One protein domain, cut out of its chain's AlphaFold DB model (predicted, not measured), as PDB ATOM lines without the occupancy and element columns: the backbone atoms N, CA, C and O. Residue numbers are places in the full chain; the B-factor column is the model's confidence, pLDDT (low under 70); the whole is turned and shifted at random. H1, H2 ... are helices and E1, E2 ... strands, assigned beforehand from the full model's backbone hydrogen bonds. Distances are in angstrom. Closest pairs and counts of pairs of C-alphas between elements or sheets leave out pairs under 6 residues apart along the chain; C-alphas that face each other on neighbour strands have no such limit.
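This is residues 9 to 102 of the 102 residues of the protein "Poly [ADP-ribose] polymerase" of Nematostella vectensis (UniProt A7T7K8). A small four-stranded sheet, E1 E7 E6 E3, forms the middle of a rod; a long two-stranded ribbon, E2 with E8, reaches to one end, and the small hairpin E4 and E5 makes the other. The short helix H1 sits beside E2 of the ribbon, with 12 pairs of C-alphas within 10 A, and only grazes the four-stranded sheet with its residues 28 to 30. The printed part has 94 residues with one named helix and eight named strands, in the order E1 H1 E2 E3 E4 E5 E6 E7 E8 along the chain; of the 47 residues in named elements strands hold 40, a mostly strand class, and the four-stranded sheet is mixed while the pairs E2 with E8 and E4 with E5 are antiparallel. It is only just compact, close to loose, with a radius of gyration of the C-alphas of 14.4 A and spans of 52 by 24 by 22 A.

E1, residues 20 to 23, begins at C-alpha 20 (140.415, 178.935, 223.115). H1 is residues 26 to 32. E2, residues 39 to 47, is 24.7 A long. E3 is residues 52 to 54, E4 64 to 66, E5 69 to 73, E6 76 to 78 and E7 84 to 87. E8, residues 93 to 101, 22.2 A, ends at C-alpha 101 (154.224, 161.984, 222.432).

E1 and E7 are antiparallel, with N 22 and O 85 2.8 A apart. E7 and E6, a hairpin, have N 86 and O 77 at 2.8 A. E6 and E3 are parallel, N 78 and O 53 at 2.9 A. H1 only grazes this sheet, with residues 28 to 30; its closest C-alphas to E2 are Ser 29 and Met 42, 7.2 A. In H1, 1 of 3 O i to N i+4 and 3 of 4 O i to N i+3 pairs are within hydrogen-bond range. E2 and E8 are antiparallel, N 42 and O 99 at 2.9 A; E8 bends by 59 degrees at residue 96. The hairpin E4 and E5 has N 65 and O 72 at 2.9 A, and E5 runs on into E6 at 75 degrees.

The C-alphas farthest apart, Asn 38 and Ser 68, are 52.5 A apart. The printed part has no cut and no long link. Residues 9 to 13 are under pLDDT 70.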
ATOM      1  N   GLY A   9     145.801 182.303 225.993       68.69
ATOM      2  CA  GLY A   9     146.553 183.498 225.586       68.69
ATOM      3  C   GLY A   9     147.725 183.914 226.483       68.69
ATOM      4  O   GLY A   9     148.550 184.713 226.049       68.69
ATOM      5  N   LYS A  10     147.859 183.350 227.693       67.25
ATOM      6  CA  LYS A  10     148.917 183.718 228.659       67.25
ATOM      7  C   LYS A  10     150.341 183.404 228.184       67.25
ATOM      8  O   LYS A  10     151.269 184.086 228.596       67.25
ATOM      9  N   ALA A  11     150.503 182.385 227.339       63.69
ATOM     10  CA  ALA A  11     151.811 181.921 226.866       63.69
ATOM     11  C   ALA A  11     152.138 182.326 225.416       63.69
ATOM     12  O   ALA A  11     153.305 182.298 225.038       63.69
ATOM     13  N   SER A  12     151.143 182.686 224.593       64.75
ATOM     14  CA  SER A  12     151.352 182.838 223.138       64.75
ATOM     15  C   SER A  12     150.603 184.003 222.482       64.75
ATOM     16  O   SER A  12     150.565 184.092 221.258       64.75
ATOM     17  N   GLY A  13     150.040 184.930 223.264       68.44
ATOM     18  CA  GLY A  13     149.255 186.043 222.723       68.44
ATOM     19  C   GLY A  13     147.935 185.593 222.078       68.44
ATOM     20  O   GLY A  13     147.660 184.405 221.924       68.44
ATOM     21  N   THR A  14     147.074 186.555 221.739       83.44
ATOM     22  CA  THR A  14     145.715 186.307 221.219       83.44
ATOM     23  C   THR A  14     145.452 187.077 219.924       83.44
ATOM     24  O   THR A  14     144.707 188.056 219.890       83.44
ATOM     25  N   ALA A  15     146.071 186.634 218.828       91.00
ATOM     26  CA  ALA A  15     146.020 187.336 217.540       91.00
ATOM     27  C   ALA A  15     144.619 187.385 216.892       91.00
ATOM     28  O   ALA A  15     144.315 188.326 216.165       91.00
ATOM     29  N   LEU A  16     143.763 186.392 217.156       94.62
ATOM     30  CA  LEU A  16     142.438 186.251 216.531       94.62
ATOM     31  C   LEU A  16     141.282 186.587 217.487       94.62
ATOM     32  O   LEU A  16     140.141 186.709 217.049       94.62
ATOM     33  N   GLY A  17     141.572 186.739 218.781       94.88
ATOM     34  CA  GLY A  17     140.586 186.966 219.837       94.88
ATOM     35  C   GLY A  17     140.941 186.260 221.146       94.88
ATOM     36  O   GLY A  17     141.754 185.335 221.176       94.88
ATOM     37  N   ASN A  18     140.330 186.703 222.241       93.75
ATOM     38  CA  ASN A  18     140.529 186.178 223.592       93.75
ATOM     39  C   ASN A  18     139.619 184.965 223.834       93.75
ATOM     40  O   ASN A  18     138.632 185.036 224.568       93.75
ATOM     41  N   GLY A  19     139.957 183.851 223.189       93.94
ATOM     42  CA  GLY A  19     139.247 182.578 223.299       93.94
ATOM     43  C   GLY A  19     140.199 181.385 223.309       93.94
ATOM     44  O   GLY A  19     141.415 181.542 223.431       93.94
ATOM     45  N   VAL A  20     139.643 180.183 223.187       94.56
ATOM     46  CA  VAL A  20     140.415 178.935 223.115       94.56
ATOM     47  C   VAL A  20     140.706 178.606 221.654       94.56
ATOM     48  O   VAL A  20     139.787 178.572 220.839       94.56
ATOM     49  N   TYR A  21     141.979 178.360 221.340       95.06
ATOM     50  CA  TYR A  21     142.470 178.123 219.983       95.06
ATOM     51  C   TYR A  21     142.546 176.622 219.694       95.06
ATOM     52  O   TYR A  21     143.084 175.858 220.495       95.06
ATOM     53  N   PHE A  22     142.063 176.219 218.522       96.19
ATOM     54  CA  PHE A  22     142.116 174.850 218.017       96.19
ATOM     55  C   PHE A  22     142.653 174.854 216.591       96.19
ATOM     56  O   PHE A  22     142.211 175.653 215.768       96.19
ATOM     57  N   ALA A  23     143.591 173.961 216.284       97.06
ATOM     58  CA  ALA A  23     144.125 173.820 214.935       97.06
ATOM     59  C   ALA A  23     143.548 172.584 214.243       97.06
ATOM     60  O   ALA A  23     143.391 171.534 214.865       97.06
ATOM     61  N   ALA A  24     143.285 172.696 212.941       96.06
ATOM     62  CA  ALA A  24     142.814 171.580 212.120       96.06
ATOM     63  C   ALA A  24     143.907 170.522 211.878       96.06
ATOM     64  O   ALA A  24     143.601 169.355 211.649       96.06
ATOM     65  N   SER A  25     145.184 170.922 211.938       96.50
ATOM     66  CA  SER A  25     146.334 170.023 211.799       96.50
ATOM     67  C   SER A  25     147.094 169.884 213.113       96.50
ATOM     68  O   SER A  25     147.472 170.881 213.734       96.50
ATOM     69  N   ALA A  26     147.432 168.644 213.473       96.00
ATOM     70  CA  ALA A  26     148.285 168.348 214.620       96.00
ATOM     71  C   ALA A  26     149.663 169.017 214.508       96.00
ATOM     72  O   ALA A  26     150.213 169.449 215.519       96.00
ATOM     73  N   SER A  27     150.205 169.169 213.290       95.38
ATOM     74  CA  SER A  27     151.519 169.790 213.084       95.38
ATOM     75  C   SER A  27     151.588 171.233 213.574       95.38
ATOM     76  O   SER A  27     152.619 171.647 214.097       95.38
ATOM     77  N   TYR A  28     150.482 171.972 213.474       94.62
ATOM     78  CA  TYR A  28     150.382 173.323 214.013       94.62
ATOM     79  C   TYR A  28     150.356 173.293 215.547       94.62
ATOM     80  O   TYR A  28     151.115 174.005 216.204       94.62
ATOM     81  N   SER A  29     149.538 172.408 216.125       94.44
ATOM     82  CA  SER A  29     149.417 172.239 217.579       94.44
ATOM     83  C   SER A  29     150.713 171.762 218.246       94.44
ATOM     84  O   SER A  29     150.939 172.076 219.413       94.44
ATOM     85  N   MET A  30     151.598 171.054 217.530       93.69
ATOM     86  CA  MET A  30     152.894 170.611 218.067       93.69
ATOM     87  C   MET A  30     153.765 171.770 218.570       93.69
ATOM     88  O   MET A  30     154.487 171.589 219.547       93.69
ATOM     89  N   GLY A  31     153.686 172.951 217.945       91.94
ATOM     90  CA  GLY A  31     154.441 174.135 218.374       91.94
ATOM     91  C   GLY A  31     154.029 174.671 219.752       91.94
ATOM     92  O   GLY A  31     154.810 175.364 220.396       91.94
ATOM     93  N   TYR A  32     152.827 174.311 220.215       91.50
ATOM     94  CA  TYR A  32     152.256 174.710 221.506       91.50
ATOM     95  C   TYR A  32     152.291 173.578 222.544       91.50
ATOM     96  O   TYR A  32     152.032 173.801 223.727       91.50
ATOM     97  N   ALA A  33     152.616 172.356 222.119       92.88
ATOM     98  CA  ALA A  33     152.756 171.195 222.985       92.88
ATOM     99  C   ALA A  33     154.149 171.201 223.636       92.88
ATOM    100  O   ALA A  33     155.042 170.454 223.242       92.88
ATOM    101  N   HIS A  34     154.359 172.089 224.607       90.12
ATOM    102  CA  HIS A  34     155.630 172.178 225.326       90.12
ATOM    103  C   HIS A  34     155.938 170.888 226.096       90.12
ATOM    104  O   HIS A  34     155.034 170.219 226.599       90.12
ATOM    105  N   GLN A  35     157.230 170.563 226.208       90.88
ATOM    106  CA  GLN A  35     157.683 169.425 227.003       90.88
ATOM    107  C   GLN A  35     157.284 169.629 228.467       90.88
ATOM    108  O   GLN A  35     157.610 170.649 229.077       90.88
ATOM    109  N   SER A  36     156.603 168.642 229.034       86.62
ATOM    110  CA  SER A  36     156.225 168.604 230.439       86.62
ATOM    111  C   SER A  36     156.467 167.202 230.985       86.62
ATOM    112  O   SER A  36     155.860 166.228 230.543       86.62
ATOM    113  N   GLY A  37     157.406 167.082 231.926       87.56
ATOM    114  CA  GLY A  37     157.818 165.786 232.463       87.56
ATOM    115  C   GLY A  37     158.260 164.820 231.358       87.56
ATOM    116  O   GLY A  37     159.247 165.067 230.665       87.56
ATOM    117  N   ASN A  38     157.507 163.730 231.198       84.88
ATOM    118  CA  ASN A  38     157.856 162.605 230.329       84.88
ATOM    119  C   ASN A  38     157.433 162.773 228.862       84.88
ATOM    120  O   ASN A  38     157.532 161.802 228.119       84.88
ATOM    121  N   GLY A  39     156.941 163.931 228.420       92.81
ATOM    122  CA  GLY A  39     156.605 164.123 227.010       92.81
ATOM    123  C   GLY A  39     155.924 165.447 226.701       92.81
ATOM    124  O   GLY A  39     155.872 166.365 227.518       92.81
ATOM    125  N   ARG A  40     155.377 165.520 225.494       95.25
ATOM    126  CA  ARG A  40     154.509 166.589 225.006       95.25
ATOM    127  C   ARG A  40     153.069 166.108 225.016       95.25
ATOM    128  O   ARG A  40     152.795 164.927 224.799       95.25
ATOM    129  N   HIS A  41     152.146 167.033 225.247       94.94
ATOM    130  CA  HIS A  41     150.727 166.728 225.400       94.94
ATOM    131  C   HIS A  41     149.885 167.517 224.404       94.94
ATOM    132  O   HIS A  41     150.078 168.720 224.230       94.94
ATOM    133  N   MET A  42     148.930 166.845 223.766       96.00
ATOM    134  CA  MET A  42     148.000 167.459 222.823       96.00
ATOM    135  C   MET A  42     146.606 166.870 222.995       96.00
ATOM    136  O   MET A  42     146.447 165.654 223.047       96.00
ATOM    137  N   TYR A  43     145.588 167.724 223.046       96.62
ATOM    138  CA  TYR A  43     144.203 167.269 223.036       96.62
ATOM    139  C   TYR A  43     143.679 167.122 221.610       96.62
ATOM    140  O   TYR A  43     143.863 168.010 220.778       96.62
ATOM    141  N   VAL A  44     142.942 166.039 221.371       97.31
ATOM    142  CA  VAL A  44     141.970 165.954 220.280       97.31
ATOM    143  C   VAL A  44     140.614 166.298 220.872       97.31
ATOM    144  O   VAL A  44     140.191 165.697 221.862       97.31
ATOM    145  N   ALA A  45     139.940 167.281 220.289       97.00
ATOM    146  CA  ALA A  45     138.674 167.783 220.794       97.00
ATOM    147  C   ALA A  45     137.633 167.879 219.682       97.00
ATOM    148  O   ALA A  45     137.948 168.234 218.546       97.00
ATOM    149  N   LYS A  46     136.375 167.624 220.039       97.06
ATOM    150  CA  LYS A  46     135.217 167.984 219.218       97.06
ATOM    151  C   LYS A  46     134.856 169.430 219.528       97.06
ATOM    152  O   LYS A  46     134.626 169.760 220.689       97.06
ATOM    153  N   VAL A  47     134.823 170.282 218.507       97.00
ATOM    154  CA  VAL A  47     134.609 171.729 218.656       97.00
ATOM    155  C   VAL A  47     133.447 172.170 217.775       97.00
ATOM    156  O   VAL A  47     133.434 171.910 216.573       97.00
ATOM    157  N   LEU A  48     132.471 172.851 218.370       97.25
ATOM    158  CA  LEU A  48     131.331 173.439 217.670       97.25
ATOM    159  C   LEU A  48     131.748 174.766 217.019       97.25
ATOM    160  O   LEU A  48     131.494 175.838 217.564       97.25
ATOM    161  N   VAL A  49     132.413 174.685 215.862       96.81
ATOM    162  CA  VAL A  49     132.897 175.871 215.127       96.81
ATOM    163  C   VAL A  49     131.772 176.678 214.473       96.81
ATOM    164  O   VAL A  49     131.904 177.891 214.329       96.81
ATOM    165  N   GLY A  50     130.669 176.018 214.106       96.75
ATOM    166  CA  GLY A  50     129.490 176.650 213.510       96.75
ATOM    167  C   GLY A  50     129.819 177.556 212.319       96.75
ATOM    168  O   GLY A  50     130.690 177.251 211.503       96.75
ATOM    169  N   LYS A  51     129.107 178.678 212.219       97.25
ATOM    170  CA  LYS A  51     129.399 179.753 211.277       97.25
ATOM    171  C   LYS A  51     130.547 180.595 211.828       97.25
ATOM    172  O   LYS A  51     130.440 181.160 212.914       97.25
ATOM    173  N   TYR A  52     131.611 180.745 211.051       97.50
ATOM    174  CA  TYR A  52     132.804 181.484 211.459       97.50
ATOM    175  C   TYR A  52     133.101 182.673 210.546       97.50
ATOM    176  O   TYR A  52     132.589 182.773 209.430       97.50
ATOM    177  N   THR A  53     133.929 183.584 211.049       97.81
ATOM    178  CA  THR A  53     134.455 184.750 210.327       97.81
ATOM    179  C   THR A  53     135.909 184.989 210.716       97.81
ATOM    180  O   THR A  53     136.360 184.498 211.747       97.81
ATOM    181  N   GLN A  54     136.640 185.796 209.952       97.94
ATOM    182  CA  GLN A  54     138.020 186.131 210.288       97.94
ATOM    183  C   GLN A  54     138.122 186.834 211.654       97.94
ATOM    184  O   GLN A  54     137.408 187.802 211.937       97.94
ATOM    185  N   GLY A  55     139.025 186.336 212.497       97.06
ATOM    186  CA  GLY A  55     139.315 186.873 213.820       97.06
ATOM    187  C   GLY A  55     140.250 188.079 213.797       97.06
ATOM    188  O   GLY A  55     140.937 188.356 212.814       97.06
ATOM    189  N   ARG A  56     140.294 188.795 214.922       95.75
ATOM    190  CA  ARG A  56     141.234 189.897 215.168       95.75
ATOM    191  C   ARG A  56     141.544 190.029 216.653       95.75
ATOM    192  O   ARG A  56     140.748 189.638 217.508       95.75
ATOM    193  N   GLN A  57     142.681 190.635 216.964       94.75
ATOM    194  CA  GLN A  57     143.105 190.858 218.340       94.75
ATOM    195  C   GLN A  57     142.072 191.690 219.121       94.75
ATOM    196  O   GLN A  57     141.443 192.602 218.584       94.75
ATOM    197  N   GLY A  58     141.901 191.366 220.406       92.38
ATOM    198  CA  GLY A  58     141.033 192.109 221.328       92.38
ATOM    199  C   GLY A  58     139.556 191.706 221.317       92.38
ATOM    200  O   GLY A  58     138.794 192.217 222.134       92.38
ATOM    201  N   LEU A  59     139.132 190.779 220.449       94.94
ATOM    202  CA  LEU A  59     137.768 190.244 220.494       94.94
ATOM    203  C   LEU A  59     137.518 189.481 221.802       94.94
ATOM    204  O   LEU A  59     138.290 188.595 222.157       94.94
ATOM    205  N   LEU A  60     136.421 189.797 222.493       93.31
ATOM    206  CA  LEU A  60     135.943 189.046 223.666       93.31
ATOM    207  C   LEU A  60     134.849 188.029 223.313       93.31
ATOM    208  O   LEU A  60     134.634 187.079 224.060       93.31
ATOM    209  N   ASN A  61     134.180 188.237 222.177       95.12
ATOM    210  CA  ASN A  61     133.164 187.376 221.577       95.12
ATOM    211  C   ASN A  61     133.322 187.434 220.042       95.12
ATOM    212  O   ASN A  61     133.971 188.367 219.544       95.12
ATOM    213  N   PRO A  62     132.728 186.495 219.283       96.94
ATOM    214  CA  PRO A  62     132.685 186.583 217.830       96.94
ATOM    215  C   PRO A  62     131.998 187.880 217.365       96.94
ATOM    216  O   PRO A  62     131.134 188.405 218.071       96.94
ATOM    217  N   PRO A  63     132.353 188.412 216.184       97.25
ATOM    218  CA  PRO A  63     131.655 189.555 215.601       97.25
ATOM    219  C   PRO A  63     130.165 189.273 215.353       97.25
ATOM    220  O   PRO A  63     129.754 188.120 215.215       97.25
ATOM    221  N   CYS A  64     129.359 190.331 215.236       97.12
ATOM    222  CA  CYS A  64     127.982 190.203 214.761       97.12
ATOM    223  C   CYS A  64     127.945 189.841 213.270       97.12
ATOM    224  O   CYS A  64     128.797 190.270 212.488       97.12
ATOM    225  N   ILE A  65     126.948 189.050 212.868       96.75
ATOM    226  CA  ILE A  65     126.730 188.683 211.462       96.75
ATOM    227  C   ILE A  65     126.241 189.895 210.664       96.75
ATOM    228  O   ILE A  65     126.613 190.066 209.504       96.75
ATOM    229  N   ASN A  66     125.411 190.730 211.287       94.75
ATOM    230  CA  ASN A  66     124.855 191.936 210.696       94.75
ATOM    231  C   ASN A  66     124.925 193.083 211.711       94.75
ATOM    232  O   ASN A  66     124.406 192.961 212.816       94.75
ATOM    233  N   ALA A  67     125.511 194.215 211.316       92.44
ATOM    234  CA  ALA A  67     125.627 195.396 212.169       92.44
ATOM    235  C   ALA A  67     124.267 195.983 212.594       92.44
ATOM    236  O   ALA A  67     124.185 196.635 213.630       92.44
ATOM    237  N   SER A  68     123.201 195.745 211.823       96.12
ATOM    238  CA  SER A  68     121.839 196.160 212.174       96.12
ATOM    239  C   SER A  68     121.181 195.277 213.241       96.12
ATOM    240  O   SER A  68     120.174 195.692 213.802       96.12
ATOM    241  N   ILE A  69     121.713 194.074 213.503       95.19
ATOM    242  CA  ILE A  69     121.202 193.120 214.502       95.19
ATOM    243  C   ILE A  69     122.401 192.563 215.296       95.19
ATOM    244  O   ILE A  69     122.857 191.441 215.040       95.19
ATOM    245  N   PRO A  70     122.984 193.365 216.205       92.62
ATOM    246  CA  PRO A  70     124.258 193.050 216.843       92.62
ATOM    247  C   PRO A  70     124.189 191.865 217.816       92.62
ATOM    248  O   PRO A  70     125.235 191.340 218.190       92.62
ATOM    249  N   GLU A  71     122.995 191.427 218.221       94.44
ATOM    250  CA  GLU A  71     122.804 190.289 219.123       94.44
ATOM    251  C   GLU A  71     123.087 188.945 218.436       94.44
ATOM    252  O   GLU A  71     123.386 187.954 219.104       94.44
ATOM    253  N   ILE A  72     123.003 188.899 217.102       96.12
ATOM    254  CA  ILE A  72     123.268 187.691 216.320       96.12
ATOM    255  C   ILE A  72     124.752 187.651 215.957       96.12
ATOM    256  O   ILE A  72     125.220 188.352 215.051       96.12
ATOM    257  N   LEU A  73     125.491 186.798 216.659       97.62
ATOM    258  CA  LEU A  73     126.930 186.619 216.487       97.62
ATOM    259  C   LEU A  73     127.257 185.440 215.569       97.62
ATOM    260  O   LEU A  73     126.441 184.544 215.359       97.62
ATOM    261  N   TYR A  74     128.475 185.441 215.033       97.94
ATOM    262  CA  TYR A  74     129.101 184.207 214.559       97.94
ATOM    263  C   TYR A  74     129.320 183.236 215.733       97.94
ATOM    264  O   TYR A  74     129.337 183.638 216.895       97.94
ATOM    265  N   ASP A  75     129.519 181.956 215.437       97.69
ATOM    266  CA  ASP A  75     129.750 180.923 216.451       97.69
ATOM    267  C   ASP A  75     131.226 180.849 216.873       97.69
ATOM    268  O   ASP A  75     131.546 180.522 218.020       97.69
ATOM    269  N   SER A  76     132.139 181.165 215.951       97.56
ATOM    270  CA  SER A  76     133.585 181.180 216.179       97.56
ATOM    271  C   SER A  76     134.295 182.149 215.229       97.56
ATOM    272  O   SER A  76     133.668 182.784 214.376       97.56
ATOM    273  N   VAL A  77     135.611 182.292 215.385       97.94
ATOM    274  CA  VAL A  77     136.447 183.001 214.409       97.94
ATOM    275  C   VAL A  77     137.580 182.124 213.901       97.94
ATOM    276  O   VAL A  77     138.010 181.213 214.604       97.94
ATOM    277  N   ASP A  78     138.079 182.403 212.702       97.31
ATOM    278  CA  ASP A  78     139.207 181.698 212.101       97.31
ATOM    279  C   ASP A  78     140.359 182.651 211.740       97.31
ATOM    280  O   ASP A  78     140.294 183.868 211.939       97.31
ATOM    281  N   ASN A  79     141.449 182.098 211.216       95.81
ATOM    282  CA  ASN A  79     142.587 182.874 210.725       95.81
ATOM    283  C   ASN A  79     142.442 183.370 209.271       95.81
ATOM    284  O   ASN A  79     143.431 183.811 208.691       95.81
ATOM    285  N   GLY A  80     141.251 183.279 208.671       94.25
ATOM    286  CA  GLY A  80     140.986 183.558 207.257       94.25
ATOM    287  C   GLY A  80     141.345 182.413 206.300       94.25
ATOM    288  O   GLY A  80     141.072 182.515 205.107       94.25
ATOM    289  N   GLY A  81     141.957 181.332 206.798       93.81
ATOM    290  CA  GLY A  81     142.341 180.156 206.012       93.81
ATOM    291  C   GLY A  81     141.742 178.844 206.521       93.81
ATOM    292  O   GLY A  81     142.140 177.785 206.041       93.81
ATOM    293  N   GLY A  82     140.851 178.883 207.518       92.19
ATOM    294  CA  GLY A  82     140.194 177.698 208.076       92.19
ATOM    295  C   GLY A  82     141.132 176.674 208.726       92.19
ATOM    296  O   GLY A  82     140.762 175.512 208.865       92.19
ATOM    297  N   SER A  83     142.357 177.061 209.099       94.88
ATOM    298  CA  SER A  83     143.339 176.138 209.701       94.88
ATOM    299  C   SER A  83     143.456 176.274 211.218       94.88
ATOM    300  O   SER A  83     143.882 175.329 211.885       94.88
ATOM    301  N   VAL A  84     143.048 177.420 211.764       96.56
ATOM    302  CA  VAL A  84     142.982 177.694 213.202       96.56
ATOM    303  C   VAL A  84     141.651 178.363 213.498       96.56
ATOM    304  O   VAL A  84     141.307 179.345 212.843       96.56
ATOM    305  N   PHE A  85     140.944 177.852 214.500       97.31
ATOM    306  CA  PHE A  85     139.661 178.361 214.967       97.31
ATOM    307  C   PHE A  85     139.758 178.795 216.426       97.31
ATOM    308  O   PHE A  85     140.505 178.208 217.210       97.31
ATOM    309  N   VAL A  86     138.972 179.801 216.797       96.69
ATOM    310  CA  VAL A  86     138.854 180.296 218.167       96.69
ATOM    311  C   VAL A  86     137.395 180.305 218.586       96.69
ATOM    312  O   VAL A  86     136.560 180.953 217.954       96.69
ATOM    313  N   VAL A  87     137.101 179.608 219.681       96.56
ATOM    314  CA  VAL A  87     135.782 179.605 220.327       96.56
ATOM    315  C   VAL A  87     135.820 180.421 221.614       96.56
ATOM    316  O   VAL A  87     136.849 180.502 222.293       96.56
ATOM    317  N   PHE A  88     134.687 181.036 221.947       94.81
ATOM    318  CA  PHE A  88     134.585 181.990 223.052       94.81
ATOM    319  C   PHE A  88     133.720 181.476 224.202       94.81
ATOM    320  O   PHE A  88     133.718 182.104 225.256       94.81
ATOM    321  N   HIS A  89     133.034 180.342 224.049       92.00
ATOM    322  CA  HIS A  89     132.317 179.692 225.141       92.00
ATOM    323  C   HIS A  89     132.957 178.350 225.491       92.00
ATOM    324  O   HIS A  89     133.152 177.492 224.633       92.00
ATOM    325  N   ASP A  90     133.227 178.147 226.778       87.06
ATOM    326  CA  ASP A  90     133.917 176.958 227.289       87.06
ATOM    327  C   ASP A  90     133.149 175.654 226.986       87.06
ATOM    328  O   ASP A  90     133.746 174.603 226.766       87.06
ATOM    329  N   SER A  91     131.817 175.717 226.891       89.38
ATOM    330  CA  SER A  91     130.961 174.578 226.539       89.38
ATOM    331  C   SER A  91     130.940 174.231 225.042       89.38
ATOM    332  O   SER A  91     130.334 173.228 224.675       89.38
ATOM    333  N   GLN A  92     131.583 175.014 224.162       90.81
ATOM    334  CA  GLN A  92     131.651 174.728 222.716       90.81
ATOM    335  C   GLN A  92     132.664 173.636 222.353       90.81
ATOM    336  O   GLN A  92     132.804 173.300 221.176       90.81
ATOM    337  N   CYS A  93     133.394 173.092 223.323       93.88
ATOM    338  CA  CYS A  93     134.457 172.134 223.058       93.88
ATOM    339  C   CYS A  93     134.464 170.986 224.070       93.88
ATOM    340  O   CYS A  93     134.327 171.177 225.277       93.88
ATOM    341  N   TYR A  94     134.647 169.774 223.554       94.88
ATOM    342  CA  TYR A  94     134.712 168.542 224.327       94.88
ATOM    343  C   TYR A  94     136.074 167.871 224.099       94.88
ATOM    344  O   TYR A  94     136.343 167.447 222.970       94.88
ATOM    345  N   PRO A  95     136.952 167.789 225.119       95.38
ATOM    346  CA  PRO A  95     138.217 167.071 225.006       95.38
ATOM    347  C   PRO A  95     137.931 165.570 224.932       95.38
ATOM    348  O   PRO A  95     137.494 164.968 225.909       95.38
ATOM    349  N   GLU A  96     138.155 164.971 223.765       96.56
ATOM    350  CA  GLU A  96     137.833 163.565 223.523       96.56
ATOM    351  C   GLU A  96     139.016 162.653 223.849       96.56
ATOM    352  O   GLU A  96     138.838 161.618 224.484       96.56
ATOM    353  N   TYR A  97     140.229 163.069 223.475       96.75
ATOM    354  CA  TYR A  97     141.451 162.316 223.743       96.75
ATOM    355  C   TYR A  97     142.586 163.233 224.187       96.75
ATOM    356  O   TYR A  97     142.691 164.375 223.737       96.75
ATOM    357  N   LEU A  98     143.475 162.691 225.019       95.94
ATOM    358  CA  LEU A  98     144.775 163.273 225.331       95.94
ATOM    359  C   LEU A  98     145.866 162.397 224.713       95.94
ATOM    360  O   LEU A  98     146.036 161.241 225.094       95.94
ATOM    361  N   ILE A  99     146.602 162.959 223.762       96.00
ATOM    362  CA  ILE A  99     147.757 162.331 223.129       96.00
ATOM    363  C   ILE A  99     149.011 162.756 223.893       96.00
ATOM    364  O   ILE A  99     149.231 163.948 224.120       96.00
ATOM    365  N   THR A 100     149.850 161.778 224.233       96.00
ATOM    366  CA  THR A 100     151.192 161.996 224.787       96.00
ATOM    367  C   THR A 100     152.227 161.469 223.799       96.00
ATOM    368  O   THR A 100     152.116 160.332 223.345       96.00
ATOM    369  N   PHE A 101     153.213 162.293 223.449       94.44
ATOM    370  CA  PHE A 101     154.224 161.984 222.432       94.44
ATOM    371  C   PHE A 101     155.591 162.585 222.790       94.44
ATOM    372  O   PHE A 101     155.693 163.359 223.742       94.44
ATOM    373  N   GLN A 102     156.637 162.195 222.054       88.00
ATOM    374  CA  GLN A 102     158.007 162.703 222.213       88.00
ATOM    375  C   GLN A 102     158.330 163.719 221.133       88.00
ATOM    376  O   GLN A 102     157.987 163.496 219.952       88.00
TER     377      GLN A 102